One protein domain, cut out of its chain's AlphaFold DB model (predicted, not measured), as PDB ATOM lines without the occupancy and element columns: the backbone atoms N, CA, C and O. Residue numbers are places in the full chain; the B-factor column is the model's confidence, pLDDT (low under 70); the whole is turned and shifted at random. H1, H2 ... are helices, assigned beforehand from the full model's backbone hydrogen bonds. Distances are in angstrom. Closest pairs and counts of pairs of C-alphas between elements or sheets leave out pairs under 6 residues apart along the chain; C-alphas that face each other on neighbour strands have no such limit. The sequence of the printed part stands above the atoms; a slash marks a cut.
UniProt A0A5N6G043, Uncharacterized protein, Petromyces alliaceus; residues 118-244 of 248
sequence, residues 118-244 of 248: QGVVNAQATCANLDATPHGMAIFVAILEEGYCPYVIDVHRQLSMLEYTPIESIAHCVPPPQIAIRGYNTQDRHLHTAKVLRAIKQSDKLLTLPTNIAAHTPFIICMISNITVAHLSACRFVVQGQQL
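Overview. This is residues 118 to 244 of the 248 residues of an uncharacterized protein of Petromyces alliaceus (UniProt A0A5N6G043). Short helix H3 sits in the middle, packed between the long helices H5 and H6 on one side and H1 on the other, away from H6. H5 and H6 cross steeply, the small helices H2 and H4 lie at the margins, and residues 132 to 138 stick out. The printed part has 127 residues with six named helices, H1 to H6 in chain order, and no named strand: the class is all helix. It is compact, with a radius of gyration of the C-alphas of 14.8 A, and spans 45 by 32 by 32 A.

Arrangement. Start at the longest helix, H5, residues 186 to 207. H3, residues 148 to 157, is the hub and touches H5 at a shallow tilt of 28 degrees, opposite ways; look at Ile 153 and Val 196, their closest C-alphas, 5.2 A apart. H6, residues 220 to 237, touches H5 at a steep tilt of 47 degrees, with C-alphas 200 and 227 closest at 6.1 A. H6 also touches H3, with residues 223 to 230 alone; C-alphas 150 and 223 are closest at 5.8 A. H1, residues 120 to 132, touches H3, with C-alphas 127 and 155 closest at 6.3 A, and is apart from H5 and H6. H4, residues 166 to 169, is close to H6 but not clearly touching, with C-alphas 168 and 229 closest at 7.2 A. H2, residues 139 to 142, touches no helix. In H1, H3, H5 and H6 every O i to N i+4 pair is within hydrogen-bond range; H2 and H4 are too short for such a pair.

Along the chain. Find C-alpha 186 at (-15.614, 30.906, 39.754); from there H5 runs 31.3 A to C-alpha 207. H6 measures 25.7 A and ends at C-alpha 237, at (-7.477, 25.841, 28.626). H1 begins at C-alpha 120, at (-18.707, 18.000, 46.146), and covers 18.5 A; H3 covers 14.3 A, H2 and H4 5.4 A each.

Size, cuts and confidence. The C-alphas farthest apart, of Gly 183 and Asn 212, are 45.0 A apart. The printed part has no cut. The links H4 to H5 and H5 to H6 are long. Look for pLDDT under 70 at residues 118 to 121, 133 to 150, 175 to 184 and 239 to 244.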
ATOM      1  N   GLN A 118     -18.746   9.999  48.524       51.81
ATOM      2  CA  GLN A 118     -18.951  10.606  47.201       51.81
ATOM      3  C   GLN A 118     -19.693  11.948  47.337       51.81
ATOM      4  O   GLN A 118     -20.770  12.001  47.927       51.81
ATOM      5  N   GLY A 119     -19.130  13.041  46.804       56.50
ATOM      6  CA  GLY A 119     -19.795  14.350  46.767       56.50
ATOM      7  C   GLY A 119     -18.859  15.564  46.708       56.50
ATOM      8  O   GLY A 119     -17.681  15.492  47.047       56.50
ATOM      9  N   VAL A 120     -19.413  16.710  46.303       55.38
ATOM     10  CA  VAL A 120     -18.707  18.000  46.146       55.38
ATOM     11  C   VAL A 120     -18.090  18.507  47.445       55.38
ATOM     12  O   VAL A 120     -16.940  18.934  47.469       55.38
ATOM     13  N   VAL A 121     -18.862  18.427  48.529       58.28
ATOM     14  CA  VAL A 121     -18.449  18.851  49.873       58.28
ATOM     15  C   VAL A 121     -17.232  18.046  50.341       58.28
ATOM     16  O   VAL A 121     -16.349  18.577  51.010       58.28
ATOM     17  N   ASN A 122     -17.129  16.790  49.903       70.19
ATOM     18  CA  ASN A 122     -16.022  15.916  50.268       70.19
ATOM     19  C   ASN A 122     -14.761  16.260  49.474       70.19
ATOM     20  O   ASN A 122     -13.692  16.321  50.062       70.19
ATOM     21  N   ALA A 123     -14.877  16.621  48.189       73.75
ATOM     22  CA  ALA A 123     -13.743  17.120  47.404       73.75
ATOM     23  C   ALA A 123     -13.121  18.398  48.008       73.75
ATOM     24  O   ALA A 123     -11.897  18.536  48.037       73.75
ATOM     25  N   GLN A 124     -13.946  19.315  48.532       76.81
ATOM     26  CA  GLN A 124     -13.471  20.519  49.227       76.81
ATOM     27  C   GLN A 124     -12.770  20.187  50.543       76.81
ATOM     28  O   GLN A 124     -11.691  20.715  50.802       76.81
ATOM     29  N   ALA A 125     -13.368  19.313  51.355       77.06
ATOM     30  CA  ALA A 125     -12.781  18.868  52.612       77.06
ATOM     31  C   ALA A 125     -11.438  18.163  52.375       77.06
ATOM     32  O   ALA A 125     -10.464  18.466  53.054       77.06
ATOM     33  N   THR A 126     -11.347  17.306  51.353       77.31
ATOM     34  CA  THR A 126     -10.090  16.658  50.961       77.31
ATOM     35  C   THR A 126      -9.033  17.678  50.537       77.31
ATOM     36  O   THR A 126      -7.894  17.578  50.983       77.31
ATOM     37  N   CYS A 127      -9.394  18.691  49.735       78.12
ATOM     38  CA  CYS A 127      -8.476  19.784  49.388       78.12
ATOM     39  C   CYS A 127      -7.998  20.533  50.638       78.12
ATOM     40  O   CYS A 127      -6.801  20.698  50.830       78.12
ATOM     41  N   ALA A 128      -8.925  20.950  51.504       79.06
ATOM     42  CA  ALA A 128      -8.608  21.710  52.710       79.06
ATOM     43  C   ALA A 128      -7.712  20.919  53.673       79.06
ATOM     44  O   ALA A 128      -6.766  21.478  54.224       79.06
ATOM     45  N   ASN A 129      -7.966  19.619  53.836       76.38
ATOM     46  CA  ASN A 129      -7.131  18.743  54.650       76.38
ATOM     47  C   ASN A 129      -5.727  18.591  54.049       76.38
ATOM     48  O   ASN A 129      -4.744  18.671  54.779       76.38
ATOM     49  N   LEU A 130      -5.633  18.417  52.726       76.38
ATOM     50  CA  LEU A 130      -4.356  18.299  52.023       76.38
ATOM     51  C   LEU A 130      -3.539  19.599  52.089       76.38
ATOM     52  O   LEU A 130      -2.319  19.554  52.231       76.38
ATOM     53  N   ASP A 131      -4.211  20.750  52.014       75.94
ATOM     54  CA  ASP A 131      -3.609  22.078  52.164       75.94
ATOM     55  C   ASP A 131      -3.127  22.347  53.599       75.94
ATOM     56  O   ASP A 131      -2.153  23.076  53.797       75.94
ATOM     57  N   ALA A 132      -3.828  21.795  54.595       72.69
ATOM     58  CA  ALA A 132      -3.512  21.943  56.012       72.69
ATOM     59  C   ALA A 132      -2.360  21.038  56.470       72.69
ATOM     60  O   ALA A 132      -1.799  21.286  57.538       72.69
ATOM     61  N   THR A 133      -1.985  20.023  55.681       68.12
ATOM     62  CA  THR A 133      -0.779  19.228  55.924       68.12
ATOM     63  C   THR A 133       0.427  20.174  56.021       68.12
ATOM     64  O   THR A 133       0.733  20.866  55.038       68.12
ATOM     65  N   PRO A 134       1.109  20.242  57.185       56.06
ATOM     66  CA  PRO A 134       2.222  21.151  57.394       56.06
ATOM     67  C   PRO A 134       3.265  20.966  56.298       56.06
ATOM     68  O   PRO A 134       3.872  19.904  56.150       56.06
ATOM     69  N   HIS A 135       3.470  22.020  55.514       56.84
ATOM     70  CA  HIS A 135       4.581  22.118  54.580       56.84
ATOM     71  C   HIS A 135       5.845  22.414  55.388       56.84
ATOM     72  O   HIS A 135       6.383  23.522  55.351       56.84
ATOM     73  N   GLY A 136       6.301  21.427  56.161       40.06
ATOM     74  CA  GLY A 136       7.607  21.482  56.792       40.06
ATOM     75  C   GLY A 136       8.651  21.705  55.702       40.06
ATOM     76  O   GLY A 136       8.730  20.943  54.742       40.06
ATOM     77  N   MET A 137       9.437  22.771  55.826       38.66
ATOM     78  CA  MET A 137      10.500  23.222  54.916       38.66
ATOM     79  C   MET A 137      11.683  22.227  54.776       38.66
ATOM     80  O   MET A 137      12.822  22.636  54.604       38.66
ATOM     81  N   ALA A 138      11.433  20.914  54.813       38.88
ATOM     82  CA  ALA A 138      12.329  19.827  54.390       38.88
ATOM     83  C   ALA A 138      11.927  19.250  53.011       38.88
ATOM     84  O   ALA A 138      12.405  18.210  52.557       38.88
ATOM     85  N   ILE A 139      11.064  19.992  52.320       43.03
ATOM     86  CA  ILE A 139      10.532  19.776  50.978       43.03
ATOM     87  C   ILE A 139      11.620  19.568  49.907       43.03
ATOM     88  O   ILE A 139      11.303  19.064  48.847       43.03
ATOM     89  N   PHE A 140      12.901  19.864  50.137       39.84
ATOM     90  CA  PHE A 140      13.926  19.672  49.101       39.84
ATOM     91  C   PHE A 140      14.415  18.223  48.940       39.84
ATOM     92  O   PHE A 140      14.915  17.883  47.875       39.84
ATOM     93  N   VAL A 141      14.247  17.364  49.954       40.78
ATOM     94  CA  VAL A 141      14.688  15.954  49.888       40.78
ATOM     95  C   VAL A 141      13.504  15.018  49.630       40.78
ATOM     96  O   VAL A 141      13.618  14.115  48.814       40.78
ATOM     97  N   ALA A 142      12.324  15.298  50.198       41.44
ATOM     98  CA  ALA A 142      11.108  14.531  49.902       41.44
ATOM     99  C   ALA A 142      10.481  14.860  48.529       41.44
ATOM    100  O   ALA A 142       9.783  14.023  47.964       41.44
ATOM    101  N   ILE A 143      10.739  16.053  47.962       47.50
ATOM    102  CA  ILE A 143      10.379  16.342  46.561       47.50
ATOM    103  C   ILE A 143      11.266  15.569  45.594       47.50
ATOM    104  O   ILE A 143      10.814  15.313  44.487       47.50
ATOM    105  N   LEU A 144      12.496  15.199  45.967       44.66
ATOM    106  CA  LEU A 144      13.420  14.587  45.016       44.66
ATOM    107  C   LEU A 144      13.054  13.158  44.616       44.66
ATOM    108  O   LEU A 144      13.482  12.742  43.542       44.66
ATOM    109  N   GLU A 145      12.245  12.451  45.413       48.75
ATOM    110  CA  GLU A 145      11.949  11.045  45.130       48.75
ATOM    111  C   GLU A 145      10.465  10.732  44.894       48.75
ATOM    112  O   GLU A 145      10.164  10.328  43.783       48.75
ATOM    113  N   GLU A 146       9.486  10.918  45.788       50.72
ATOM    114  CA  GLU A 146       8.166  10.292  45.519       50.72
ATOM    115  C   GLU A 146       6.965  11.005  46.181       50.72
ATOM    116  O   GLU A 146       6.693  10.861  47.368       50.72
ATOM    117  N   GLY A 147       6.150  11.725  45.404       52.53
ATOM    118  CA  GLY A 147       4.693  11.597  45.578       52.53
ATOM    119  C   GLY A 147       3.858  12.856  45.812       52.53
ATOM    120  O   GLY A 147       2.791  12.951  45.220       52.53
ATOM    121  N   TYR A 148       4.272  13.837  46.624       61.12
ATOM    122  CA  TYR A 148       3.306  14.840  47.138       61.12
ATOM    123  C   TYR A 148       2.629  15.691  46.043       61.12
ATOM    124  O   TYR A 148       1.426  15.947  46.078       61.12
ATOM    125  N   CYS A 149       3.393  16.106  45.030       64.31
ATOM    126  CA  CYS A 149       2.915  17.033  44.006       64.31
ATOM    127  C   CYS A 149       1.819  16.438  43.091       64.31
ATOM    128  O   CYS A 149       0.788  17.087  42.901       64.31
ATOM    129  N   PRO A 150       1.965  15.200  42.575       69.62
ATOM    130  CA  PRO A 150       0.889  14.517  41.856       69.62
ATOM    131  C   PRO A 150      -0.416  14.354  42.637       69.62
ATOM    132  O   PRO A 150      -1.479  14.461  42.029       69.62
ATOM    133  N   TYR A 151      -0.377  14.156  43.960       74.38
ATOM    134  CA  TYR A 151      -1.606  14.057  44.757       74.38
ATOM    135  C   TYR A 151      -2.351  15.393  44.845       74.38
ATOM    136  O   TYR A 151      -3.576  15.419  44.738       74.38
ATOM    137  N   VAL A 152      -1.630  16.516  44.954       77.75
ATOM    138  CA  VAL A 152      -2.230  17.860  44.862       77.75
ATOM    139  C   VAL A 152      -2.900  18.057  43.501       77.75
ATOM    140  O   VAL A 152      -4.001  18.603  43.429       77.75
ATOM    141  N   ILE A 153      -2.267  17.585  42.423       79.94
ATOM    142  CA  ILE A 153      -2.849  17.630  41.078       79.94
ATOM    143  C   ILE A 153      -4.132  16.786  41.022       79.94
ATOM    144  O   ILE A 153      -5.159  17.331  40.625       79.94
ATOM    145  N   ASP A 154      -4.112  15.518  41.452       77.88
ATOM    146  CA  ASP A 154      -5.295  14.630  41.451       77.88
ATOM    147  C   ASP A 154      -6.476  15.263  42.208       77.88
ATOM    148  O   ASP A 154      -7.580  15.396  41.678       77.88
ATOM    149  N   VAL A 155      -6.223  15.742  43.429       78.50
ATOM    150  CA  VAL A 155      -7.263  16.246  44.335       78.50
ATOM    151  C   VAL A 155      -7.830  17.596  43.890       78.50
ATOM    152  O   VAL A 155      -9.052  17.775  43.900       78.50
ATOM    153  N   HIS A 156      -6.985  18.551  43.484       83.44
ATOM    154  CA  HIS A 156      -7.449  19.897  43.129       83.44
ATOM    155  C   HIS A 156      -7.961  20.000  41.692       83.44
ATOM    156  O   HIS A 156      -8.740  20.912  41.399       83.44
ATOM    157  N   ARG A 157      -7.561  19.102  40.781       84.31
ATOM    158  CA  ARG A 157      -7.912  19.224  39.360       84.31
ATOM    159  C   ARG A 157      -9.416  19.130  39.104       84.31
ATOM    160  O   ARG A 157      -9.925  19.966  38.361       84.31
ATOM    161  N   GLN A 158     -10.132  18.242  39.793       80.69
ATOM    162  CA  GLN A 158     -11.600  18.112  39.713       80.69
ATOM    163  C   GLN A 158     -12.376  19.392  40.095       80.69
ATOM    164  O   GLN A 158     -13.495  19.599  39.627       80.69
ATOM    165  N   LEU A 159     -11.787  20.267  40.922       82.69
ATOM    166  CA  LEU A 159     -12.373  21.550  41.340       82.69
ATOM    167  C   LEU A 159     -11.781  22.754  40.586       82.69
ATOM    168  O   LEU A 159     -12.145  23.901  40.849       82.69
ATOM    169  N   SER A 160     -10.859  22.512  39.656       85.00
ATOM    170  CA  SER A 160     -10.175  23.544  38.878       85.00
ATOM    171  C   SER A 160     -10.886  23.843  37.551       85.00
ATOM    172  O   SER A 160     -11.919  23.263  37.225       85.00
ATOM    173  N   MET A 161     -10.327  24.764  36.765       83.44
ATOM    174  CA  MET A 161     -10.750  25.030  35.383       83.44
ATOM    175  C   MET A 161     -10.052  24.125  34.354       83.44
ATOM    176  O   MET A 161     -10.235  24.308  33.152       83.44
ATOM    177  N   LEU A 162      -9.211  23.194  34.809       85.06
ATOM    178  CA  LEU A 162      -8.475  22.273  33.952       85.06
ATOM    179  C   LEU A 162      -9.379  21.115  33.550       85.06
ATOM    180  O   LEU A 162      -9.425  20.082  34.214       85.06
ATOM    181  N   GLU A 163     -10.096  21.311  32.449       81.06
ATOM    182  CA  GLU A 163     -11.008  20.309  31.910       81.06
ATOM    183  C   GLU A 163     -10.257  19.045  31.465       81.06
ATOM    184  O   GLU A 163      -9.121  19.089  30.963       81.06
ATOM    185  N   TYR A 164     -10.913  17.906  31.661       82.56
ATOM    186  CA  TYR A 164     -10.404  16.600  31.268       82.56
ATOM    187  C   TYR A 164     -10.509  16.407  29.755       82.56
ATOM    188  O   TYR A 164     -11.476  16.818  29.108       82.56
ATOM    189  N   THR A 165      -9.503  15.764  29.177       77.75
ATOM    190  CA  THR A 165      -9.430  15.478  27.745       77.75
ATOM    191  C   THR A 165      -9.741  14.004  27.449       77.75
ATOM    192  O   THR A 165      -9.456  13.141  28.276       77.75
ATOM    193  N   PRO A 166     -10.285  13.661  26.263       77.50
ATOM    194  CA  PRO A 166     -10.634  12.275  25.928       77.50
ATOM    195  C   PRO A 166      -9.465  11.284  26.002       77.50
ATOM    196  O   PRO A 166      -9.689  10.105  26.248       77.50
ATOM    197  N   ILE A 167      -8.219  11.734  25.828       76.50
ATOM    198  CA  ILE A 167      -7.038  10.860  25.923       76.50
ATOM    199  C   ILE A 167      -6.856  10.283  27.334       76.50
ATOM    200  O   ILE A 167      -6.372   9.167  27.493       76.50
ATOM    201  N   GLU A 168      -7.327  11.002  28.351       78.94
ATOM    202  CA  GLU A 168      -7.267  10.581  29.753       78.94
ATOM    203  C   GLU A 168      -8.218   9.415  30.040       78.94
ATOM    204  O   GLU A 168      -7.992   8.658  30.970       78.94
ATOM    205  N   SER A 169      -9.241   9.212  29.203       72.75
ATOM    206  CA  SER A 169     -10.131   8.044  29.296       72.75
ATOM    207  C   SER A 169      -9.494   6.741  28.794       72.75
ATOM    208  O   SER A 169     -10.024   5.663  29.048       72.75
ATOM    209  N   ILE A 170      -8.363   6.839  28.086       77.44
ATOM    210  CA  ILE A 170      -7.631   5.703  27.501       77.44
ATOM    211  C   ILE A 170      -6.319   5.453  28.268       77.44
ATOM    212  O   ILE A 170      -5.768   4.354  28.235       77.44
ATOM    213  N   ALA A 171      -5.810   6.464  28.976       77.62
ATOM    214  CA  ALA A 171      -4.588   6.366  29.755       77.62
ATOM    215  C   ALA A 171      -4.822   5.577  31.054       77.62
ATOM    216  O   ALA A 171      -5.561   6.009  31.930       77.62
ATOM    217  N   HIS A 172      -4.158   4.428  31.194       73.06
ATOM    218  CA  HIS A 172      -4.324   3.553  32.361       73.06
ATOM    219  C   HIS A 172      -3.678   4.103  33.643       73.06
ATOM    220  O   HIS A 172      -4.135   3.807  34.739       73.06
ATOM    221  N   CYS A 173      -2.622   4.912  33.507       70.06
ATOM    222  CA  CYS A 173      -1.879   5.492  34.633       70.06
ATOM    223  C   CYS A 173      -2.428   6.854  35.091       70.06
ATOM    224  O   CYS A 173      -1.713   7.601  35.755       70.06
ATOM    225  N   VAL A 174      -3.633   7.215  34.643       72.06
ATOM    226  CA  VAL A 174      -4.260   8.521  34.854       72.06
ATOM    227  C   VAL A 174      -5.643   8.304  35.463       72.06
ATOM    228  O   VAL A 174      -6.327   7.357  35.062       72.06
ATOM    229  N   PRO A 175      -6.095   9.155  36.405       68.69
ATOM    230  CA  PRO A 175      -7.422   9.008  36.974       68.69
ATOM    231  C   PRO A 175      -8.461   9.159  35.866       68.69
ATOM    232  O   PRO A 175      -8.350  10.083  35.049       68.69
ATOM    233  N   PRO A 176      -9.503   8.310  35.843       65.06
ATOM    234  CA  PRO A 176     -10.579   8.487  34.889       65.06
ATOM    235  C   PRO A 176     -11.193   9.879  35.082       65.06
ATOM    236  O   PRO A 176     -11.290  10.359  36.219       65.06
ATOM    237  N   PRO A 177     -11.617  10.535  33.991       66.62
ATOM    238  CA  PRO A 177     -12.180  11.870  34.061       66.62
ATOM    239  C   PRO A 177     -13.372  11.891  35.014       66.62
ATOM    240  O   PRO A 177     -14.400  11.258  34.769       66.62
ATOM    241  N   GLN A 178     -13.217  12.607  36.124       66.06
ATOM    242  CA  GLN A 178     -14.289  12.775  37.091       66.06
ATOM    243  C   GLN A 178     -15.287  13.800  36.548       66.06
ATOM    244  O   GLN A 178     -14.905  14.761  35.878       66.06
ATOM    245  N   ILE A 179     -16.581  13.585  36.807       61.06
ATOM    246  CA  ILE A 179     -17.632  14.502  36.358       61.06
ATOM    247  C   ILE A 179     -17.329  15.876  36.956       61.06
ATOM    248  O   ILE A 179     -17.361  16.033  38.177       61.06
ATOM    249  N   ALA A 180     -17.041  16.856  36.092       57.56
ATOM    250  CA  ALA A 180     -16.819  18.231  36.505       57.56
ATOM    251  C   ALA A 180     -17.986  18.668  37.392       57.56
ATOM    252  O   ALA A 180     -19.148  18.679  36.971       57.56
ATOM    253  N   ILE A 181     -17.669  18.992  38.641       61.28
ATOM    254  CA  ILE A 181     -18.672  19.360  39.623       61.28
ATOM    255  C   ILE A 181     -19.290  20.701  39.197       61.28
ATOM    256  O   ILE A 181     -18.689  21.770  39.334       61.28
ATOM    257  N   ARG A 182     -20.501  20.646  38.629       52.53
ATOM    258  CA  ARG A 182     -21.293  21.830  38.267       52.53
ATOM    259  C   ARG A 182     -21.854  22.485  39.528       52.53
ATOM    260  O   ARG A 182     -22.441  21.807  40.362       52.53
ATOM    261  N   GLY A 183     -21.730  23.810  39.619       56.66
ATOM    262  CA  GLY A 183     -22.293  24.618  40.712       56.66
ATOM    263  C   GLY A 183     -21.264  25.324  41.596       56.66
ATOM    264  O   GLY A 183     -21.639  25.926  42.595       56.66
ATOM    265  N   TYR A 184     -19.979  25.264  41.241       64.69
ATOM    266  CA  TYR A 184     -18.901  25.844  42.038       64.69
ATOM    267  C   TYR A 184     -18.602  27.306  41.671       64.69
ATOM    268  O   TYR A 184     -18.606  27.676  40.495       64.69
ATOM    269  N   ASN A 185     -18.301  28.118  42.685       75.38
ATOM    270  CA  ASN A 185     -17.878  29.514  42.571       75.38
ATOM    271  C   ASN A 185     -16.651  29.661  41.644       75.38
ATOM    272  O   ASN A 185     -15.639  28.981  41.818       75.38
ATOM    273  N   THR A 186     -16.712  30.593  40.684       76.88
ATOM    274  CA  THR A 186     -15.614  30.906  39.754       76.88
ATOM    275  C   THR A 186     -14.307  31.265  40.473       76.88
ATOM    276  O   THR A 186     -13.241  30.804  40.072       76.88
ATOM    277  N   GLN A 187     -14.365  32.040  41.559       81.88
ATOM    278  CA  GLN A 187     -13.199  32.439  42.352       81.88
ATOM    279  C   GLN A 187     -12.522  31.240  43.030       81.88
ATOM    280  O   GLN A 187     -11.296  31.134  42.996       81.88
ATOM    281  N   ASP A 188     -13.297  30.294  43.559       81.62
ATOM    282  CA  ASP A 188     -12.731  29.085  44.159       81.62
ATOM    283  C   ASP A 188     -12.099  28.187  43.081       81.62
ATOM    284  O   ASP A 188     -10.997  27.669  43.275       81.62
ATOM    285  N   ARG A 189     -12.705  28.088  41.884       84.19
ATOM    286  CA  ARG A 189     -12.090  27.386  40.734       84.19
ATOM    287  C   ARG A 189     -10.734  27.984  40.350       84.19
ATOM    288  O   ARG A 189      -9.811  27.235  40.013       84.19
ATOM    289  N   HIS A 190     -10.573  29.307  40.417       86.12
ATOM    290  CA  HIS A 190      -9.278  29.960  40.187       86.12
ATOM    291  C   HIS A 190      -8.238  29.572  41.242       86.12
ATOM    292  O   HIS A 190      -7.090  29.312  40.880       86.12
ATOM    293  N   LEU A 191      -8.628  29.468  42.518       86.88
ATOM    294  CA  LEU A 191      -7.735  29.027  43.590       86.88
ATOM    295  C   LEU A 191      -7.242  27.591  43.355       86.88
ATOM    296  O   LEU A 191      -6.035  27.350  43.386       86.88
ATOM    297  N   HIS A 192      -8.149  26.651  43.062       86.31
ATOM    298  CA  HIS A 192      -7.765  25.269  42.743       86.31
ATOM    299  C   HIS A 192      -6.872  25.212  41.495       86.31
ATOM    300  O   HIS A 192      -5.849  24.532  41.503       86.31
ATOM    301  N   THR A 193      -7.183  25.996  40.457       88.50
ATOM    302  CA  THR A 193      -6.343  26.093  39.250       88.50
ATOM    303  C   THR A 193      -4.936  26.595  39.580       88.50
ATOM    304  O   THR A 193      -3.957  26.002  39.136       88.50
ATOM    305  N   ALA A 194      -4.803  27.645  40.394       86.44
ATOM    306  CA  ALA A 194      -3.501  28.175  40.798       86.44
ATOM    307  C   ALA A 194      -2.667  27.143  41.574       86.44
ATOM    308  O   ALA A 194      -1.457  27.047  41.356       86.44
ATOM    309  N   LYS A 195      -3.306  26.338  42.433       85.44
ATOM    310  CA  LYS A 195      -2.651  25.243  43.167       85.44
ATOM    311  C   LYS A 195      -2.154  24.145  42.233       85.44
ATOM    312  O   LYS A 195      -0.984  23.780  42.321       85.44
ATOM    313  N   VAL A 196      -2.978  23.705  41.278       86.25
ATOM    314  CA  VAL A 196      -2.561  22.711  40.273       86.25
ATOM    315  C   VAL A 196      -1.400  23.238  39.423       86.25
ATOM    316  O   VAL A 196      -0.413  22.537  39.230       86.25
ATOM    317  N   LEU A 197      -1.446  24.497  38.976       86.88
ATOM    318  CA  LEU A 197      -0.352  25.103  38.203       86.88
ATOM    319  C   LEU A 197       0.943  25.251  39.011       86.88
ATOM    320  O   LEU A 197       2.035  25.106  38.460       86.88
ATOM    321  N   ARG A 198       0.845  25.561  40.309       84.50
ATOM    322  CA  ARG A 198       2.009  25.595  41.204       84.50
ATOM    323  C   ARG A 198       2.620  24.204  41.346       84.50
ATOM    324  O   ARG A 198       3.840  24.098  41.251       84.50
ATOM    325  N   ALA A 199       1.782  23.184  41.517       83.31
ATOM    326  CA  ALA A 199       2.216  21.800  41.607       83.31
ATOM    327  C   ALA A 199       2.931  21.356  40.319       83.31
ATOM    328  O   ALA A 199       4.086  20.946  40.373       83.31
ATOM    329  N   ILE A 200       2.330  21.589  39.144       84.62
ATOM    330  CA  ILE A 200       2.963  21.306  37.841       84.62
ATOM    331  C   ILE A 200       4.350  21.957  37.747       84.62
ATOM    332  O   ILE A 200       5.324  21.283  37.440       84.62
ATOM    333  N   LYS A 201       4.485  23.243  38.099       83.19
ATOM    334  CA  LYS A 201       5.785  23.941  38.055       83.19
ATOM    335  C   LYS A 201       6.831  23.358  39.006       83.19
ATOM    336  O   LYS A 201       8.023  23.442  38.716       83.19
ATOM    337  N   GLN A 202       6.422  22.861  40.171       79.44
ATOM    338  CA  GLN A 202       7.334  22.215  41.116       79.44
ATOM    339  C   GLN A 202       7.780  20.851  40.582       79.44
ATOM    340  O   GLN A 202       8.973  20.556  40.617       79.44
ATOM    341  N   SER A 203       6.850  20.079  40.015       78.69
ATOM    342  CA  SER A 203       7.139  18.818  39.335       78.69
ATOM    343  C   SER A 203       8.041  18.989  38.113       78.69
ATOM    344  O   SER A 203       9.000  18.243  37.976       78.69
ATOM    345  N   ASP A 204       7.811  19.991  37.264       80.56
ATOM    346  CA  ASP A 204       8.660  20.248  36.096       80.56
ATOM    347  C   ASP A 204      10.103  20.548  36.520       80.56
ATOM    348  O   ASP A 204      11.046  19.974  35.982       80.56
ATOM    349  N   LYS A 205      10.293  21.402  37.539       79.75
ATOM    350  CA  LYS A 205      11.629  21.690  38.089       79.75
ATOM    351  C   LYS A 205      12.322  20.428  38.581       79.75
ATOM    352  O   LYS A 205      13.509  20.257  38.323       79.75
ATOM    353  N   LEU A 206      11.589  19.559  39.268       74.00
ATOM    354  CA  LEU A 206      12.104  18.280  39.733       74.00
ATOM    355  C   LEU A 206      12.536  17.386  38.564       74.00
ATOM    356  O   LEU A 206      13.657  16.892  38.562       74.00
ATOM    357  N   LEU A 207      11.684  17.233  37.547       76.00
ATOM    358  CA  LEU A 207      11.971  16.404  36.372       76.00
ATOM    359  C   LEU A 207      13.162  16.920  35.550       76.00
ATOM    360  O   LEU A 207      13.772  16.152  34.812       76.00
ATOM    361  N   THR A 208      13.518  18.202  35.683       82.06
ATOM    362  CA  THR A 208      14.722  18.772  35.055       82.06
ATOM    363  C   THR A 208      16.017  18.532  35.835       82.06
ATOM    364  O   THR A 208      17.091  18.853  35.323       82.06
ATOM    365  N   LEU A 209      15.956  17.990  37.057       80.62
ATOM    366  CA  LEU A 209      17.157  17.697  37.836       80.62
ATOM    367  C   LEU A 209      17.858  16.440  37.300       80.62
ATOM    368  O   LEU A 209      17.201  15.437  37.014       80.62
ATOM    369  N   PRO A 210      19.199  16.457  37.182       74.38
ATOM    370  CA  PRO A 210      19.957  15.316  36.692       74.38
ATOM    371  C   PRO A 210      19.980  14.219  37.761       74.38
ATOM    372  O   PRO A 210      20.826  14.218  38.652       74.38
ATOM    373  N   THR A 211      19.035  13.287  37.677       74.50
ATOM    374  CA  THR A 211      18.933  12.126  38.571       74.50
ATOM    375  C   THR A 211      19.038  10.835  37.769       74.50
ATOM    376  O   THR A 211      18.713  10.788  36.580       74.50
ATOM    377  N   ASN A 212      19.543   9.774  38.400       76.50
ATOM    378  CA  ASN A 212      19.590   8.468  37.761       76.50
ATOM    379  C   ASN A 212      18.179   7.875  37.736       76.50
ATOM    380  O   ASN A 212      17.669   7.461  38.770       76.50
ATOM    381  N   ILE A 213      17.573   7.786  36.549       70.50
ATOM    382  CA  ILE A 213      16.208   7.273  36.414       70.50
ATOM    383  C   ILE A 213      16.047   5.821  36.882       70.50
ATOM    384  O   ILE A 213      14.959   5.426  37.283       70.50
ATOM    385  N   ALA A 214      17.130   5.037  36.871       74.00
ATOM    386  CA  ALA A 214      17.126   3.660  37.354       74.00
ATOM    387  C   ALA A 214      17.119   3.548  38.889       74.00
ATOM    388  O   ALA A 214      16.921   2.451  39.401       74.00
ATOM    389  N   ALA A 215      17.358   4.649  39.609       72.75
ATOM    390  CA  ALA A 215      17.257   4.699  41.066       72.75
ATOM    391  C   ALA A 215      15.836   5.041  41.553       72.75
ATOM    392  O   ALA A 215      15.549   4.877  42.733       72.75
ATOM    393  N   HIS A 216      14.947   5.487  40.657       70.94
ATOM    394  CA  HIS A 216      13.577   5.865  41.008       70.94
ATOM    395  C   HIS A 216      12.662   4.655  41.138       70.94
ATOM    396  O   HIS A 216      12.889   3.602  40.530       70.94
ATOM    397  N   THR A 217      11.575   4.815  41.891       72.62
ATOM    398  CA  THR A 217      10.588   3.746  41.991       72.62
ATOM    399  C   THR A 217       9.839   3.590  40.660       72.62
ATOM    400  O   THR A 217       9.682   4.549  39.897       72.62
ATOM    401  N   PRO A 218       9.276   2.405  40.369       73.00
ATOM    402  CA  PRO A 218       8.406   2.224  39.207       73.00
ATOM    403  C   PRO A 218       7.181   3.161  39.181       73.00
ATOM    404  O   PRO A 218       6.580   3.345  38.121       73.00
ATOM    405  N   PHE A 219       6.802   3.765  40.317       74.38
ATOM    406  CA  PHE A 219       5.650   4.668  40.422       74.38
ATOM    407  C   PHE A 219       5.898   6.041  39.790       74.38
ATOM    408  O   PHE A 219       4.932   6.723  39.426       74.38
ATOM    409  N   ILE A 220       7.161   6.409  39.543       76.19
ATOM    410  CA  ILE A 220       7.512   7.685  38.915       76.19
ATOM    411  C   ILE A 220       6.840   7.864  37.545       76.19
ATOM    412  O   ILE A 220       6.442   8.967  37.177       76.19
ATOM    413  N   ILE A 221       6.622   6.773  36.801       80.50
ATOM    414  CA  ILE A 221       5.962   6.803  35.487       80.50
ATOM    415  C   ILE A 221       4.494   7.233  35.621       80.50
ATOM    416  O   ILE A 221       4.008   8.060  34.840       80.50
ATOM    417  N   CYS A 222       3.782   6.704  36.619       77.75
ATOM    418  CA  CYS A 222       2.393   7.071  36.899       77.75
ATOM    419  C   CYS A 222       2.299   8.532  37.353       77.75
ATOM    420  O   CYS A 222       1.450   9.287  36.878       77.75
ATOM    421  N   MET A 223       3.234   8.964  38.199       78.88
ATOM    422  CA  MET A 223       3.333  10.355  38.632       78.88
ATOM    423  C   MET A 223       3.559  11.313  37.456       78.88
ATOM    424  O   MET A 223       2.816  12.285  37.310       78.88
ATOM    425  N   ILE A 224       4.531  11.023  36.583       82.81
ATOM    426  CA  ILE A 224       4.821  11.821  35.381       82.81
ATOM    427  C   ILE A 224       3.606  11.864  34.455       82.81
ATOM    428  O   ILE A 224       3.286  12.924  33.915       82.81
ATOM    429  N   SER A 225       2.897  10.745  34.293       85.12
ATOM    430  CA  SER A 225       1.682  10.685  33.472       85.12
ATOM    431  C   SER A 225       0.604  11.639  33.999       85.12
ATOM    432  O   SER A 225       0.084  12.452  33.231       85.12
ATOM    433  N   ASN A 226       0.345  11.624  35.314       80.31
ATOM    434  CA  ASN A 226      -0.609  12.520  35.980       80.31
ATOM    435  C   ASN A 226      -0.240  14.003  35.845       80.31
ATOM    436  O   ASN A 226      -1.099  14.840  35.557       80.31
ATOM    437  N   ILE A 227       1.044  14.331  35.996       85.06
ATOM    438  CA  ILE A 227       1.544  15.695  35.787       85.06
ATOM    439  C   ILE A 227       1.349  16.111  34.326       85.06
ATOM    440  O   ILE A 227       0.844  17.199  34.054       85.06
ATOM    441  N   THR A 228       1.701  15.235  33.382       87.94
ATOM    442  CA  THR A 228       1.678  15.526  31.944       87.94
ATOM    443  C   THR A 228       0.265  15.824  31.456       87.94
ATOM    444  O   THR A 228       0.063  16.817  30.760       87.94
ATOM    445  N   VAL A 229      -0.739  15.031  31.841       87.69
ATOM    446  CA  VAL A 229      -2.126  15.294  31.418       87.69
ATOM    447  C   VAL A 229      -2.673  16.597  31.999       87.69
ATOM    448  O   VAL A 229      -3.341  17.359  31.296       87.69
ATOM    449  N   ALA A 230      -2.333  16.915  33.251       86.69
ATOM    450  CA  ALA A 230      -2.717  18.176  33.872       86.69
ATOM    451  C   ALA A 230      -2.012  19.365  33.202       86.69
ATOM    452  O   ALA A 230      -2.641  20.398  32.965       86.69
ATOM    453  N   HIS A 231      -0.740  19.204  32.829       88.38
ATOM    454  CA  HIS A 231       0.032  20.203  32.098       88.38
ATOM    455  C   HIS A 231      -0.535  20.429  30.686       88.38
ATOM    456  O   HIS A 231      -0.768  21.570  30.294       88.38
ATOM    457  N   LEU A 232      -0.866  19.367  29.946       87.94
ATOM    458  CA  LEU A 232      -1.517  19.472  28.635       87.94
ATOM    459  C   LEU A 232      -2.878  20.178  28.724       87.94
ATOM    460  O   LEU A 232      -3.179  21.046  27.899       87.94
ATOM    461  N   SER A 233      -3.681  19.860  29.745       87.69
ATOM    462  CA  SER A 233      -4.944  20.557  30.012       87.69
ATOM    463  C   SER A 233      -4.704  22.045  30.318       87.69
ATOM    464  O   SER A 233      -5.357  22.907  29.727       87.69
ATOM    465  N   ALA A 234      -3.700  22.380  31.136       87.56
ATOM    466  CA  ALA A 234      -3.329  23.769  31.421       87.56
ATOM    467  C   ALA A 234      -2.915  24.536  30.161       87.56
ATOM    468  O   ALA A 234      -3.394  25.652  29.934       87.56
ATOM    469  N   CYS A 235      -2.090  23.924  29.312       85.12
ATOM    470  CA  CYS A 235      -1.680  24.490  28.031       85.12
ATOM    471  C   CYS A 235      -2.875  24.788  27.125       85.12
ATOM    472  O   CYS A 235      -2.914  25.833  26.480       85.12
ATOM    473  N   ARG A 236      -3.867  23.893  27.102       82.25
ATOM    474  CA  ARG A 236      -5.062  24.025  26.266       82.25
ATOM    475  C   ARG A 236      -6.053  25.065  26.787       82.25
ATOM    476  O   ARG A 236      -6.575  25.826  25.985       82.25
ATOM    477  N   PHE A 237      -6.338  25.086  28.086       75.75
ATOM    478  CA  PHE A 237      -7.477  25.841  28.626       75.75
ATOM    479  C   PHE A 237      -7.098  27.124  29.372       75.75
ATOM    480  O   PHE A 237      -7.948  27.994  29.537       75.75
ATOM    481  N   VAL A 238      -5.846  27.269  29.815       72.50
ATOM    482  CA  VAL A 238      -5.413  28.408  30.649       72.50
ATOM    483  C   VAL A 238      -4.296  29.214  29.985       72.50
ATOM    484  O   VAL A 238      -4.344  30.442  29.974       72.50
ATOM    485  N   VAL A 239      -3.299  28.552  29.394       64.38
ATOM    486  CA  VAL A 239      -2.093  29.225  28.870       64.38
ATOM    487  C   VAL A 239      -2.297  29.816  27.466       64.38
ATOM    488  O   VAL A 239      -1.546  30.705  27.074       64.38
ATOM    489  N   GLN A 240      -3.353  29.440  26.731       56.41
ATOM    490  CA  GLN A 240      -3.654  30.017  25.406       56.41
ATOM    491  C   GLN A 240      -3.831  31.553  25.409       56.41
ATOM    492  O   GLN A 240      -3.687  32.176  24.360       56.41
ATOM    493  N   GLY A 241      -4.087  32.181  26.566       49.84
ATOM    494  CA  GLY A 241      -4.204  33.641  26.702       49.84
ATOM    495  C   GLY A 241      -2.921  34.387  27.096       49.84
ATOM    496  O   GLY A 241      -2.884  35.613  27.003       49.84
ATOM    497  N   GLN A 242      -1.860  33.698  27.529       49.31
ATOM    498  CA  GLN A 242      -0.642  34.330  28.047       49.31
ATOM    499  C   GLN A 242       0.569  33.776  27.290       49.31
ATOM    500  O   GLN A 242       1.028  32.674  27.564       49.31
ATOM    501  N   GLN A 243       1.024  34.554  26.296       44.59
ATOM    502  CA  GLN A 243       2.190  34.335  25.425       44.59
ATOM    503  C   GLN A 243       3.196  33.321  25.993       44.59
ATOM    504  O   GLN A 243       3.894  33.608  26.969       44.59
ATOM    505  N   LEU A 244       3.276  32.157  25.340       48.03
ATOM    506  CA  LEU A 244       4.330  31.165  25.519       48.03
ATOM    507  C   LEU A 244       5.680  31.874  25.362       48.03
ATOM    508  O   LEU A 244       6.117  32.132  24.243       48.03
TER     509      LEU A 244